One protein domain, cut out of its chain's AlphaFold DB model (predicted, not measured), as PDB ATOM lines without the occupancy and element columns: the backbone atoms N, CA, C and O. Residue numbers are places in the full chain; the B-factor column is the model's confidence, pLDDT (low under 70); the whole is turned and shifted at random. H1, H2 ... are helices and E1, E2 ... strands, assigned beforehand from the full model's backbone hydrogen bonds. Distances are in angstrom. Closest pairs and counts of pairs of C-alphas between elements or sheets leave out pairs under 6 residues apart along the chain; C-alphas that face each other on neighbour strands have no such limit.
ATOM      1  N   GLY A   2     -28.987 -31.671 -27.327       83.56
ATOM      2  CA  GLY A   2     -29.916 -30.548 -27.419       83.56
ATOM      3  C   GLY A   2     -29.878 -29.701 -26.150       83.56
ATOM      4  O   GLY A   2     -28.924 -29.781 -25.380       83.56
ATOM      5  N   HIS A   3     -30.911 -28.895 -25.943       91.75
ATOM      6  CA  HIS A   3     -31.024 -28.011 -24.784       91.75
ATOM      7  C   HIS A   3     -31.431 -28.777 -23.509       91.75
ATOM      8  O   HIS A   3     -31.950 -29.895 -23.608       91.75
ATOM      9  N   PRO A   4     -31.219 -28.193 -22.313       96.12
ATOM     10  CA  PRO A   4     -31.786 -28.721 -21.075       96.12
ATOM     11  C   PRO A   4     -33.300 -28.949 -21.197       96.12
ATOM     12  O   PRO A   4     -34.008 -28.151 -21.808       96.12
ATOM     13  N   VAL A   5     -33.790 -30.040 -20.607       97.19
ATOM     14  CA  VAL A   5     -35.213 -30.422 -20.617       97.19
ATOM     15  C   VAL A   5     -35.967 -29.706 -19.500       97.19
ATOM     16  O   VAL A   5     -37.074 -29.215 -19.706       97.19
ATOM     17  N   SER A   6     -35.373 -29.656 -18.309       98.25
ATOM     18  CA  SER A   6     -35.897 -28.917 -17.164       98.25
ATOM     19  C   SER A   6     -34.764 -28.495 -16.241       98.25
ATOM     20  O   SER A   6     -33.713 -29.138 -16.207       98.25
ATOM     21  N   VAL A   7     -35.011 -27.432 -15.477       98.44
ATOM     22  CA  VAL A   7     -34.126 -26.965 -14.410       98.44
ATOM     23  C   VAL A   7     -34.967 -26.721 -13.162       98.44
ATOM     24  O   VAL A   7     -36.006 -26.064 -13.238       98.44
ATOM     25  N   GLN A   8     -34.532 -27.246 -12.021       98.44
ATOM     26  CA  GLN A   8     -35.190 -27.081 -10.728       98.44
ATOM     27  C   GLN A   8     -34.220 -26.468  -9.717       98.44
ATOM     28  O   GLN A   8     -33.037 -26.803  -9.705       98.44
ATOM     29  N   LEU A   9     -34.725 -25.594  -8.846       98.31
ATOM     30  CA  LEU A   9     -33.993 -25.165  -7.654       98.31
ATOM     31  C   LEU A   9     -34.082 -26.267  -6.598       98.31
ATOM     32  O   LEU A   9     -35.180 -26.743  -6.303       98.31
ATOM     33  N   TYR A  10     -32.951 -26.640  -6.004       98.38
ATOM     34  CA  TYR A  10     -32.913 -27.608  -4.914       98.38
ATOM     35  C   TYR A  10     -32.625 -26.909  -3.586       98.38
ATOM     36  O   TYR A  10     -31.621 -26.212  -3.438       98.38
ATOM     37  N   PHE A  11     -33.518 -27.104  -2.613       98.12
ATOM     38  CA  PHE A  11     -33.360 -26.621  -1.245       98.12
ATOM     39  C   PHE A  11     -33.398 -27.791  -0.270       98.12
ATOM     40  O   PHE A  11     -34.243 -28.682  -0.375       98.12
ATOM     41  N   GLN A  12     -32.524 -27.742   0.728       97.25
ATOM     42  CA  GLN A  12     -32.518 -28.669   1.850       97.25
ATOM     43  C   GLN A  12     -32.340 -27.871   3.137       97.25
ATOM     44  O   GLN A  12     -31.398 -27.090   3.248       97.25
ATOM     45  N   SER A  13     -33.250 -28.053   4.099       96.56
ATOM     46  CA  SER A  13     -33.238 -27.333   5.384       96.56
ATOM     47  C   SER A  13     -33.117 -25.810   5.212       96.56
ATOM     48  O   SER A  13     -32.251 -25.179   5.814       96.56
ATOM     49  N   ASP A  14     -33.944 -25.247   4.325       94.88
ATOM     50  CA  ASP A  14     -33.978 -23.820   3.961       94.88
ATOM     51  C   ASP A  14     -32.667 -23.254   3.383       94.88
ATOM     52  O   ASP A  14     -32.490 -22.042   3.282       94.88
ATOM     53  N   GLN A  15     -31.747 -24.121   2.952       95.25
ATOM     54  CA  GLN A  15     -30.505 -23.734   2.289       95.25
ATOM     55  C   GLN A  15     -30.537 -24.136   0.822       95.25
ATOM     56  O   GLN A  15     -30.852 -25.283   0.489       95.25
ATOM     57  N   PHE A  16     -30.182 -23.191  -0.048       96.94
ATOM     58  CA  PHE A  16     -30.008 -23.440  -1.470       96.94
ATOM     59  C   PHE A  16     -28.831 -24.393  -1.695       96.94
ATOM     60  O   PHE A  16     -27.709 -24.117  -1.274       96.94
ATOM     61  N   GLN A  17     -29.102 -25.514  -2.355       98.00
ATOM     62  CA  GLN A  17     -28.122 -26.558  -2.652       98.00
ATOM     63  C   GLN A  17     -27.623 -26.496  -4.099       98.00
ATOM     64  O   GLN A  17     -26.666 -27.184  -4.445       98.00
ATOM     65  N   GLY A  18     -28.263 -25.699  -4.958       98.19
ATOM     66  CA  GLY A  18     -27.923 -25.590  -6.372       98.19
ATOM     67  C   GLY A  18     -29.084 -25.916  -7.308       98.19
ATOM     68  O   GLY A  18     -30.261 -25.832  -6.941       98.19
ATOM     69  N   TYR A  19     -28.738 -26.288  -8.537       98.69
ATOM     70  CA  TYR A  19     -29.696 -26.612  -9.589       98.69
ATOM     71  C   TYR A  19     -29.703 -28.106  -9.893       98.69
ATOM     72  O   TYR A  19     -28.655 -28.750  -9.924       98.69
ATOM     73  N   LEU A  20     -30.884 -28.645 -10.183       98.69
ATOM     74  CA  LEU A  20     -31.050 -29.956 -10.802       98.69
ATOM     75  C   LEU A  20     -31.322 -29.728 -12.281       98.69
ATOM     76  O   LEU A  20     -32.297 -29.066 -12.634       98.69
ATOM     77  N   VAL A  21     -30.443 -30.224 -13.143       98.50
ATOM     78  CA  VAL A  21     -30.527 -30.030 -14.592       98.50
ATOM     79  C   VAL A  21     -30.818 -31.366 -15.244       98.50
ATOM     80  O   VAL A  21     -29.971 -32.261 -15.249       98.50
ATOM     81  N   LYS A  22     -32.008 -31.502 -15.829       98.31
ATOM     82  CA  LYS A  22     -32.389 -32.686 -16.600       98.31
ATOM     83  C   LYS A  22     -31.997 -32.504 -18.057       98.31
ATOM     84  O   LYS A  22     -32.375 -31.517 -18.688       98.31
ATOM     85  N   HIS A  23     -31.268 -33.460 -18.618       97.75
ATOM     86  CA  HIS A  23     -30.757 -33.388 -19.988       97.75
ATOM     87  C   HIS A  23     -30.659 -34.768 -20.642       97.75
ATOM     88  O   HIS A  23     -30.828 -35.811 -20.010       97.75
ATOM     89  N   HIS A  24     -30.426 -34.761 -21.953       97.12
ATOM     90  CA  HIS A  24     -30.231 -35.972 -22.740       97.12
ATOM     91  C   HIS A  24     -28.769 -36.101 -23.160       97.12
ATOM     92  O   HIS A  24     -28.249 -35.202 -23.826       97.12
ATOM     93  N   ALA A  25     -28.165 -37.261 -22.924       95.25
ATOM     94  CA  ALA A  25     -26.803 -37.581 -23.344       95.25
ATOM     95  C   ALA A  25     -26.773 -38.911 -24.108       95.25
ATOM     96  O   ALA A  25     -27.558 -39.812 -23.825       95.25
ATOM     97  N   THR A  26     -25.890 -39.035 -25.098       95.62
ATOM     98  CA  THR A  26     -25.686 -40.310 -25.799       95.62
ATOM     99  C   THR A  26     -24.570 -41.076 -25.105       95.62
ATOM    100  O   THR A  26     -23.444 -40.588 -25.023       95.62
ATOM    101  N   ASN A  27     -24.865 -42.283 -24.631       95.06
ATOM    102  CA  ASN A  27     -23.853 -43.178 -24.095       95.06
ATOM    103  C   ASN A  27     -22.999 -43.718 -25.246       95.06
ATOM    104  O   ASN A  27     -23.492 -44.468 -26.085       95.06
ATOM    105  N   LEU A  28     -21.721 -43.346 -25.284       95.31
ATOM    106  CA  LEU A  28     -20.829 -43.689 -26.395       95.31
ATOM    107  C   LEU A  28     -20.505 -45.187 -26.484       95.31
ATOM    108  O   LEU A  28     -20.192 -45.667 -27.568       95.31
ATOM    109  N   ALA A  29     -20.599 -45.937 -25.382       95.50
ATOM    110  CA  ALA A  29     -20.315 -47.373 -25.381       95.50
ATOM    111  C   ALA A  29     -21.461 -48.196 -25.990       95.50
ATOM    112  O   ALA A  29     -21.225 -49.240 -26.590       95.50
ATOM    113  N   THR A  30     -22.705 -47.737 -25.835       95.44
ATOM    114  CA  THR A  30     -23.895 -48.450 -26.335       95.44
ATOM    115  C   THR A  30     -24.589 -47.747 -27.495       95.44
ATOM    116  O   THR A  30     -25.521 -48.305 -28.074       95.44
ATOM    117  N   SER A  31     -24.166 -46.524 -27.822       95.19
ATOM    118  CA  SER A  31     -24.801 -45.621 -28.788       95.19
ATOM    119  C   SER A  31     -26.283 -45.350 -28.501       95.19
ATOM    120  O   SER A  31     -27.044 -45.004 -29.404       95.19
ATOM    121  N   LYS A  32     -26.717 -45.507 -27.243       95.12
ATOM    122  CA  LYS A  32     -28.100 -45.262 -26.817       95.12
ATOM    123  C   LYS A  32     -28.243 -43.885 -26.186       95.12
ATOM    124  O   LYS A  32     -27.350 -43.405 -25.490       95.12
ATOM    125  N   LEU A  33     -29.393 -43.262 -26.429       95.19
ATOM    126  CA  LEU A  33     -29.774 -42.020 -25.771       95.19
ATOM    127  C   LEU A  33     -30.238 -42.321 -24.341       95.19
ATOM    128  O   LEU A  33     -31.144 -43.126 -24.138       95.19
ATOM    129  N   GLU A  34     -29.644 -41.641 -23.370       96.31
ATOM    130  CA  GLU A  34     -29.993 -41.717 -21.955       96.31
ATOM    131  C   GLU A  34     -30.526 -40.356 -21.480       96.31
ATOM    132  O   GLU A  34     -30.129 -39.294 -21.971       96.31
ATOM    133  N   THR A  35     -31.470 -40.383 -20.536       97.38
ATOM    134  CA  THR A  35     -31.976 -39.174 -19.871       97.38
ATOM    135  C   THR A  35     -31.407 -39.119 -18.469       97.38
ATOM    136  O   THR A  35     -31.643 -40.033 -17.675       97.38
ATOM    137  N   MET A  36     -30.695 -38.040 -18.176       97.19
ATOM    138  CA  MET A  36     -29.943 -37.856 -16.943       97.19
ATOM    139  C   MET A  36     -30.472 -36.634 -16.198       97.19
ATOM    140  O   MET A  36     -31.013 -35.712 -16.810       97.19
ATOM    141  N   GLU A  37     -30.290 -36.614 -14.887       98.50
ATOM    142  CA  GLU A  37     -30.424 -35.410 -14.074       98.50
ATOM    143  C   GLU A  37     -29.117 -35.194 -13.312       98.50
ATOM    144  O   GLU A  37     -28.559 -36.132 -12.742       98.50
ATOM    145  N   THR A  38     -28.596 -33.973 -13.361       98.38
ATOM    146  CA  THR A  38     -27.328 -33.596 -12.731       98.38
ATOM    147  C   THR A  38     -27.592 -32.544 -11.672       98.38
ATOM    148  O   THR A  38     -28.196 -31.514 -11.968       98.38
ATOM    149  N   TRP A  39     -27.115 -32.788 -10.457       98.56
ATOM    150  CA  TRP A  39     -27.094 -31.788  -9.400       98.56
ATOM    151  C   TRP A  39     -25.810 -30.968  -9.513       98.56
ATOM    152  O   TRP A  39     -24.707 -31.490  -9.347       98.56
ATOM    153  N   VAL A  40     -25.955 -29.678  -9.811       98.25
ATOM    154  CA  VAL A  40     -24.852 -28.714  -9.824       98.25
ATOM    155  C   VAL A  40     -24.946 -27.806  -8.606       98.25
ATOM    156  O   VAL A  40     -25.951 -27.122  -8.415       98.25
ATOM    157  N   ALA A  41     -23.904 -27.807  -7.780       97.88
ATOM    158  CA  ALA A  41     -23.842 -27.077  -6.520       97.88
ATOM    159  C   ALA A  41     -22.818 -25.930  -6.595       97.88
ATOM    160  O   ALA A  41     -21.762 -26.089  -7.221       97.88
ATOM    161  N   PRO A  42     -23.097 -24.772  -5.973       96.56
ATOM    162  CA  PRO A  42     -22.126 -23.694  -5.884       96.56
ATOM    163  C   PRO A  42     -21.045 -24.032  -4.849       96.56
ATOM    164  O   PRO A  42     -21.325 -24.470  -3.732       96.56
ATOM    165  N   LYS A  43     -19.786 -23.770  -5.192       96.12
ATOM    166  CA  LYS A  43     -18.655 -23.845  -4.263       96.12
ATOM    167  C   LYS A  43     -18.664 -22.638  -3.331       96.12
ATOM    168  O   LYS A  43     -19.086 -21.543  -3.697       96.12
ATOM    169  N   GLU A 223     -14.081 -23.560 -28.491       97.44
ATOM    170  CA  GLU A 223     -13.050 -22.907 -27.673       97.44
ATOM    171  C   GLU A 223     -13.664 -21.961 -26.637       97.44
ATOM    172  O   GLU A 223     -13.214 -21.926 -25.490       97.44
ATOM    173  N   LEU A 224     -14.726 -21.243 -27.017       97.62
ATOM    174  CA  LEU A 224     -15.504 -20.407 -26.105       97.62
ATOM    175  C   LEU A 224     -16.230 -21.254 -25.055       97.62
ATOM    176  O   LEU A 224     -16.192 -20.912 -23.876       97.62
ATOM    177  N   GLU A 225     -16.837 -22.369 -25.467       96.44
ATOM    178  CA  GLU A 225     -17.493 -23.316 -24.556       96.44
ATOM    179  C   GLU A 225     -16.504 -23.864 -23.522       96.44
ATOM    180  O   GLU A 225     -16.758 -23.781 -22.326       96.44
ATOM    181  N   ARG A 226     -15.314 -24.305 -23.949       97.69
ATOM    182  CA  ARG A 226     -14.267 -24.778 -23.027       97.69
ATOM    183  C   ARG A 226     -13.805 -23.705 -22.047       97.69
ATOM    184  O   ARG A 226     -13.523 -24.015 -20.889       97.69
ATOM    185  N   TRP A 227     -13.693 -22.454 -22.494       97.88
ATOM    186  CA  TRP A 227     -13.351 -21.346 -21.604       97.88
ATOM    187  C   TRP A 227     -14.463 -21.088 -20.579       97.88
ATOM    188  O   TRP A 227     -14.166 -20.942 -19.391       97.88
ATOM    189  N   ALA A 228     -15.727 -21.088 -21.013       97.94
ATOM    190  CA  ALA A 228     -16.884 -20.948 -20.135       97.94
ATOM    191  C   ALA A 228     -16.951 -22.082 -19.099       97.94
ATOM    192  O   ALA A 228     -17.041 -21.805 -17.905       97.94
ATOM    193  N   ASP A 229     -16.814 -23.337 -19.532       97.56
ATOM    194  CA  ASP A 229     -16.828 -24.521 -18.666       97.56
ATOM    195  C   ASP A 229     -15.703 -24.480 -17.627       97.56
ATOM    196  O   ASP A 229     -15.922 -24.785 -16.453       97.56
ATOM    197  N   GLY A 230     -14.504 -24.044 -18.032       97.69
ATOM    198  CA  GLY A 230     -13.376 -23.853 -17.122       97.69
ATOM    199  C   GLY A 230     -13.678 -22.833 -16.021       97.69
ATOM    200  O   GLY A 230     -13.399 -23.093 -14.851       97.69
ATOM    201  N   LEU A 231     -14.299 -21.703 -16.378       97.94
ATOM    202  CA  LEU A 231     -14.709 -20.670 -15.421       97.94
ATOM    203  C   LEU A 231     -15.843 -21.139 -14.503       97.94
ATOM    204  O   LEU A 231     -15.801 -20.889 -13.297       97.94
ATOM    205  N   VAL A 232     -16.848 -21.828 -15.047       97.94
ATOM    206  CA  VAL A 232     -17.944 -22.412 -14.260       97.94
ATOM    207  C   VAL A 232     -17.379 -23.412 -13.254       97.94
ATOM    208  O   VAL A 232     -17.708 -23.330 -12.073       97.94
ATOM    209  N   GLY A 233     -16.450 -24.274 -13.675       97.38
ATOM    210  CA  GLY A 233     -15.782 -25.251 -12.812       97.38
ATOM    211  C   GLY A 233     -14.968 -24.651 -11.658       97.38
ATOM    212  O   GLY A 233     -14.683 -25.357 -10.687       97.38
ATOM    213  N   GLU A 234     -14.614 -23.360 -11.691       96.88
ATOM    214  CA  GLU A 234     -13.974 -22.688 -10.549       96.88
ATOM    215  C   GLU A 234     -14.943 -22.418  -9.392       96.88
ATOM    216  O   GLU A 234     -14.525 -22.462  -8.232       96.88
ATOM    217  N   LEU A 235     -16.216 -22.132  -9.689       97.00
ATOM    218  CA  LEU A 235     -17.220 -21.719  -8.697       97.00
ATOM    219  C   LEU A 235     -18.383 -22.700  -8.543       97.00
ATOM    220  O   LEU A 235     -19.157 -22.557  -7.604       97.00
ATOM    221  N   TRP A 236     -18.492 -23.695  -9.412       97.81
ATOM    222  CA  TRP A 236     -19.529 -24.719  -9.388       97.81
ATOM    223  C   TRP A 236     -18.912 -26.112  -9.465       97.81
ATOM    224  O   TRP A 236     -17.792 -26.302  -9.947       97.81
ATOM    225  N   GLU A 237     -19.649 -27.098  -8.977       97.31
ATOM    226  CA  GLU A 237     -19.319 -28.513  -9.106       97.31
ATOM    227  C   GLU A 237     -20.546 -29.341  -9.468       97.31
ATOM    228  O   GLU A 237     -21.663 -29.039  -9.053       97.31
ATOM    229  N   ALA A 238     -20.326 -30.403 -10.242       97.00
ATOM    230  CA  ALA A 238     -21.311 -31.459 -10.409       97.00
ATOM    231  C   ALA A 238     -21.243 -32.356  -9.167       97.00
ATOM    232  O   ALA A 238     -20.341 -33.184  -9.052       97.00
ATOM    233  N   ALA A 239     -22.159 -32.133  -8.227       97.12
ATOM    234  CA  ALA A 239     -22.194 -32.844  -6.957       97.12
ATOM    235  C   ALA A 239     -22.569 -34.318  -7.154       97.12
ATOM    236  O   ALA A 239     -21.956 -35.192  -6.545       97.12
ATOM    237  N   ASP A 240     -23.546 -34.593  -8.022       97.62
ATOM    238  CA  ASP A 240     -23.947 -35.955  -8.372       97.62
ATOM    239  C   ASP A 240     -24.725 -35.998  -9.703       97.62
ATOM    240  O   ASP A 240     -25.176 -34.972 -10.232       97.62
ATOM    241  N   VAL A 241     -24.891 -37.197 -10.260       97.75
ATOM    242  CA  VAL A 241     -25.656 -37.455 -11.483       97.75
ATOM    243  C   VAL A 241     -26.428 -38.770 -11.385       97.75
ATOM    244  O   VAL A 241     -25.910 -39.799 -10.954       97.75
ATOM    245  N   CYS A 242     -27.675 -38.759 -11.846       98.06
ATOM    246  CA  CYS A 242     -28.540 -39.933 -11.870       98.06
ATOM    247  C   CYS A 242     -29.174 -40.137 -13.249       98.06
ATOM    248  O   CYS A 242     -29.265 -39.212 -14.060       98.06
ATOM    249  N   ALA A 243     -29.645 -41.356 -13.510       97.94
ATOM    250  CA  ALA A 243     -30.384 -41.699 -14.719       97.94
ATOM    251  C   ALA A 243     -31.890 -41.784 -14.428       97.94
ATOM    252  O   ALA A 243     -32.327 -42.470 -13.501       97.94
ATOM    253  N   ALA A 244     -32.701 -41.098 -15.234       96.25
ATOM    254  CA  ALA A 244     -34.161 -41.133 -15.118       96.25
ATOM    255  C   ALA A 244     -34.760 -42.457 -15.633       96.25
ATOM    256  O   ALA A 244     -35.876 -42.816 -15.269       96.25
ATOM    257  N   GLY A 245     -34.021 -43.176 -16.480       93.44
ATOM    258  CA  GLY A 245     -34.383 -44.484 -17.026       93.44
ATOM    259  C   GLY A 245     -33.211 -45.469 -16.967       93.44
ATOM    260  O   GLY A 245     -32.255 -45.234 -16.228       93.44
ATOM    261  N   PRO A 246     -33.259 -46.574 -17.736       92.25
ATOM    262  CA  PRO A 246     -32.141 -47.507 -17.834       92.25
ATOM    263  C   PRO A 246     -30.870 -46.796 -18.314       92.25
ATOM    264  O   PRO A 246     -30.914 -46.064 -19.302       92.25
ATOM    265  N   SER A 247     -29.748 -47.046 -17.642       94.00
ATOM    266  CA  SER A 247     -28.426 -46.556 -18.042       94.00
ATOM    267  C   SER A 247     -27.458 -47.722 -18.162       94.00
ATOM    268  O   SER A 247     -27.518 -48.673 -17.382       94.00
ATOM    269  N   ALA A 248     -26.569 -47.654 -19.152       94.19
ATOM    270  CA  ALA A 248     -25.464 -48.598 -19.280       94.19
ATOM    271  C   ALA A 248     -24.223 -48.175 -18.470       94.19
ATOM    272  O   ALA A 248     -23.229 -48.899 -18.470       94.19
ATOM    273  N   CYS A 249     -24.257 -47.026 -17.784       94.50
ATOM    274  CA  CYS A 249     -23.189 -46.597 -16.887       94.50
ATOM    275  C   CYS A 249     -23.383 -47.217 -15.488       94.50
ATOM    276  O   CYS A 249     -24.302 -46.815 -14.774       94.50
ATOM    277  N   PRO A 250     -22.527 -48.160 -15.047       91.50
ATOM    278  CA  PRO A 250     -22.726 -48.876 -13.782       91.50
ATOM    279  C   PRO A 250     -22.550 -47.988 -12.541       91.50
ATOM    280  O   PRO A 250     -23.042 -48.330 -11.471       91.50
ATOM    281  N   ALA A 251     -21.848 -46.861 -12.675       92.62
ATOM    282  CA  ALA A 251     -21.628 -45.911 -11.588       92.62
ATOM    283  C   ALA A 251     -22.841 -44.999 -11.330       92.62
ATOM    284  O   ALA A 251     -22.907 -44.357 -10.287       92.62
ATOM    285  N   VAL A 252     -23.793 -44.929 -12.267       94.75
ATOM    286  CA  VAL A 252     -24.930 -44.010 -12.188       94.75
ATOM    287  C   VAL A 252     -26.133 -44.721 -11.583       94.75
ATOM    288  O   VAL A 252     -26.582 -45.760 -12.063       94.75
ATOM    289  N   GLN A 253     -26.694 -44.128 -10.534       95.56
ATOM    290  CA  GLN A 253     -27.890 -44.647  -9.881       95.56
ATOM    291  C   GLN A 253     -29.180 -44.125 -10.534       95.56
ATOM    292  O   GLN A 253     -29.199 -43.098 -11.212       95.56
ATOM    293  N   ALA A 254     -30.294 -44.820 -10.294       97.38
ATOM    294  CA  ALA A 254     -31.609 -44.369 -10.743       97.38
ATOM    295  C   ALA A 254     -32.059 -43.120  -9.963       97.38
ATOM    296  O   ALA A 254     -32.011 -43.109  -8.733       97.38
ATOM    297  N   CYS A 255     -32.568 -42.098 -10.651       97.94
ATOM    298  CA  CYS A 255     -32.970 -40.831 -10.028       97.94
ATOM    299  C   CYS A 255     -34.026 -40.989  -8.924       97.94
ATOM    300  O   CYS A 255     -33.938 -40.335  -7.891       97.94
ATOM    301  N   VAL A 256     -34.965 -41.926  -9.079       97.38
ATOM    302  CA  VAL A 256     -36.015 -42.207  -8.077       97.38
ATOM    303  C   VAL A 256     -35.439 -42.678  -6.730       97.38
ATOM    304  O   VAL A 256     -36.081 -42.525  -5.695       97.38
ATOM    305  N   LYS A 257     -34.227 -43.247  -6.722       96.12
ATOM    306  CA  LYS A 257     -33.546 -43.716  -5.503       96.12
ATOM    307  C   LYS A 257     -32.666 -42.647  -4.848       96.12
ATOM    308  O   LYS A 257     -32.212 -42.860  -3.730       96.12
ATOM    309  N   ASN A 258     -32.425 -41.527  -5.529       96.31
ATOM    310  CA  ASN A 258     -31.561 -40.456  -5.048       96.31
ATOM    311  C   ASN A 258     -32.394 -39.365  -4.368       96.31
ATOM    312  O   ASN A 258     -33.210 -38.752  -5.048       96.31
ATOM    313  N   PRO A 259     -32.184 -39.062  -3.075       96.25
ATOM    314  CA  PRO A 259     -33.040 -38.142  -2.317       96.25
ATOM    315  C   PRO A 259     -32.943 -36.676  -2.763       96.25
ATOM    316  O   PRO A 259     -33.794 -35.870  -2.402       96.25
ATOM    317  N   TRP A 260     -31.899 -36.317  -3.511       97.62
ATOM    318  CA  TRP A 260     -31.713 -34.972  -4.049       97.62
ATOM    319  C   TRP A 260     -32.446 -34.757  -5.377       97.62
ATOM    320  O   TRP A 260     -32.659 -33.612  -5.763       97.62
ATOM    321  N   SER A 261     -32.812 -35.827  -6.096       98.31
ATOM    322  CA  SER A 261     -33.343 -35.697  -7.456       98.31
ATOM    323  C   SER A 261     -34.805 -35.261  -7.452       98.31
ATOM    324  O   SER A 261     -35.581 -35.618  -6.558       98.31
ATOM    325  N   SER A 262     -35.212 -34.547  -8.499       97.94
ATOM    326  CA  SER A 262     -36.595 -34.094  -8.679       97.94
ATOM    327  C   SER A 262     -37.571 -35.251  -8.929       97.94
ATOM    328  O   SER A 262     -38.782 -35.090  -8.796       97.94
ATOM    329  N   LEU A 263     -37.045 -36.431  -9.275       97.62
ATOM    330  CA  LEU A 263     -37.802 -37.662  -9.513       97.62
ATOM    331  C   LEU A 263     -37.912 -38.543  -8.263       97.62
ATOM    332  O   LEU A 263     -38.499 -39.626  -8.324       97.62
ATOM    333  N   SER A 264     -37.317 -38.122  -7.150       97.50
ATOM    334  CA  SER A 264     -37.439 -38.823  -5.878       97.50
ATOM    335  C   SER A 264     -38.839 -38.647  -5.268       97.50
ATOM    336  O   SER A 264     -39.541 -37.685  -5.585       97.50
ATOM    337  N   PRO A 265     -39.298 -39.576  -4.411       96.94
ATOM    338  CA  PRO A 265     -40.591 -39.430  -3.751       96.94
ATOM    339  C   PRO A 265     -40.641 -38.191  -2.841       96.94
ATOM    340  O   PRO A 265     -39.889 -38.107  -1.873       96.94
ATOM    341  N   ASP A 266     -41.602 -37.290  -3.080       96.75
ATOM    342  CA  ASP A 266     -41.928 -36.159  -2.194       96.75
ATOM    343  C   ASP A 266     -43.387 -36.248  -1.693       96.75
ATOM    344  O   ASP A 266     -44.282 -35.578  -2.216       96.75
ATOM    345  N   PRO A 267     -43.685 -37.092  -0.681       95.12
ATOM    346  CA  PRO A 267     -45.061 -37.372  -0.260       95.12
ATOM    347  C   PRO A 267     -45.846 -36.149   0.222       95.12
ATOM    348  O   PRO A 267     -47.071 -36.171   0.211       95.12
ATOM    349  N   LYS A 268     -45.164 -35.081   0.657       96.62
ATOM    350  CA  LYS A 268     -45.817 -33.867   1.176       96.62
ATOM    351  C   LYS A 268     -46.492 -33.036   0.077       96.62
ATOM    352  O   LYS A 268     -47.382 -32.251   0.389       96.62
ATOM    353  N   SER A 269     -46.043 -33.176  -1.172       95.31
ATOM    354  CA  SER A 269     -46.563 -32.460  -2.342       95.31
ATOM    355  C   SER A 269     -47.357 -33.372  -3.283       95.31
ATOM    356  O   SER A 269     -48.039 -32.888  -4.185       95.31
ATOM    357  N   HIS A 270     -47.310 -34.687  -3.057       93.94
ATOM    358  CA  HIS A 270     -48.044 -35.663  -3.846       93.94
ATOM    359  C   HIS A 270     -49.524 -35.718  -3.443       93.94
ATOM    360  O   HIS A 270     -49.857 -35.892  -2.271       93.94
ATOM    361  N   LEU A 271     -50.421 -35.624  -4.425       95.12
ATOM    362  CA  LEU A 271     -51.864 -35.732  -4.213       95.12
ATOM    363  C   LEU A 271     -52.339 -37.136  -4.596       95.12
ATOM    364  O   LEU A 271     -52.276 -37.524  -5.760       95.12
ATOM    365  N   GLY A 272     -52.802 -37.891  -3.601       92.44
ATOM    366  CA  GLY A 272     -53.373 -39.224  -3.786       92.44
ATOM    367  C   GLY A 272     -54.899 -39.221  -3.895       92.44
ATOM    368  O   GLY A 272     -55.553 -38.177  -3.911       92.44
ATOM    369  N   THR A 273     -55.482 -40.418  -3.924       95.06
ATOM    370  CA  THR A 273     -56.933 -40.580  -3.794       95.06
ATOM    371  C   THR A 273     -57.402 -40.147  -2.398       95.06
ATOM    372  O   THR A 273     -56.683 -40.366  -1.418       95.06
ATOM    373  N   PRO A 274     -58.605 -39.555  -2.264       95.38
ATOM    374  CA  PRO A 274     -59.174 -39.262  -0.954       95.38
ATOM    375  C   PRO A 274     -59.301 -40.532  -0.112       95.38
ATOM    376  O   PRO A 274     -59.720 -41.582  -0.604       95.38
ATOM    377  N   ARG A 275     -58.947 -40.435   1.170       95.50
ATOM    378  CA  ARG A 275     -59.210 -41.492   2.150       95.50
ATOM    379  C   ARG A 275     -60.708 -41.525   2.483       95.50
ATOM    380  O   ARG A 275     -61.468 -40.638   2.097       95.50
ATOM    381  N   ALA A 276     -61.139 -42.535   3.239       96.50
ATOM    382  CA  ALA A 276     -62.545 -42.698   3.631       96.50
ATOM    383  C   ALA A 276     -63.119 -41.509   4.439       96.50
ATOM    384  O   ALA A 276     -64.328 -41.310   4.454       96.50
ATOM    385  N   ASP A 277     -62.262 -40.697   5.070       96.06
ATOM    386  CA  ASP A 277     -62.622 -39.457   5.777       96.06
ATOM    387  C   ASP A 277     -62.816 -38.244   4.840       96.06
ATOM    388  O   ASP A 277     -63.027 -37.123   5.308       96.06
ATOM    389  N   GLY A 278     -62.712 -38.443   3.521       96.12
ATOM    390  CA  GLY A 278     -62.825 -37.397   2.505       96.12
ATOM    391  C   GLY A 278     -61.593 -36.494   2.382       96.12
ATOM    392  O   GLY A 278     -61.661 -35.477   1.693       96.12
ATOM    393  N   ARG A 279     -60.468 -36.822   3.035       95.38
ATOM    394  CA  ARG A 279     -59.239 -36.007   3.022       95.38
ATOM    395  C   ARG A 279     -58.129 -36.644   2.193       95.38
ATOM    396  O   ARG A 279     -58.037 -37.861   2.069       95.38
ATOM    397  N   ILE A 280     -57.240 -35.793   1.683       92.44
ATOM    398  CA  ILE A 280     -56.026 -36.177   0.938       92.44
ATOM    399  C   ILE A 280     -54.729 -35.934   1.732       92.44
ATOM    400  O   ILE A 280     -53.650 -36.246   1.241       92.44
ATOM    401  N   ARG A 281     -54.831 -35.380   2.951       90.25
ATOM    402  CA  ARG A 281     -53.706 -35.067   3.847       90.25
ATOM    403  C   ARG A 281     -53.677 -35.968   5.065       90.25
ATOM    404  O   ARG A 281     -54.721 -36.074   5.739       90.25
TER     405      ARG A 281
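This is residues 2 to 43 and 223 to 281 of the 281 residues of the protein "Xylosyltransferase 1" of Liparis tanakae (Tanaka's snailfish) (UniProt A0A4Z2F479). One strongly twisted sheet of four strands makes the body; helix H1 leads into one end of edge strand E4 and sticks out with residues 223 to 231, while a long tail runs away on the other side to a free tip, residues 274 to 279. The printed part has 101 residues, with E1, E2, E3, H1, E4 along the chain. The sheet's order is E1, E2, E3, E4, all antiparallel, and the class is mixed, helices and strands. The whole is loose and elongated, with a radius of gyration of the C-alphas of 17.0 A and spans of 62 by 35 by 23 A.

Start at inner strands E2, residues 15 to 27, and E3, residues 32 to 42, a hairpin in which N 21 and O 38 are 2.8 A apart, within hydrogen-bond range. E2 bends by 61 degrees at residue 24. Beside E2 look for edge strand E1, residues 6 to 12, with N 8 and O 20 at 2.9 A; E1, E2 and E3 form a meander, each strand the antiparallel neighbour of the one before. Beside E3 is E4, residues 236 to 243, with N 39 and O 240 at 2.9 A. H1, residues 223 to 235, only grazes the sheet with residues 229 to 235; 8 of its 9 O i to N i+4 pairs are within hydrogen-bond range. E1 and E4 are apart.

Find C-alpha 6, where E1 begins, at (-35.897, -28.917, -17.164). E2 measures 33.4 A from first to last C-alpha, and E3 30.6 A. E4 ends at C-alpha 243, (-30.384, -41.699, -14.719).

Residues 44 to 222 are not printed; C-alphas 43 and 223 are 24.1 A apart across this cut. Residues 244 to 281 hold no named element, though residues 253 to 254 pair parallel with 242 to 243 of E4. The C-alphas farthest apart are those of Glu 223 and Asp 277, 62.0 A. No printed residue has a pLDDT under 70.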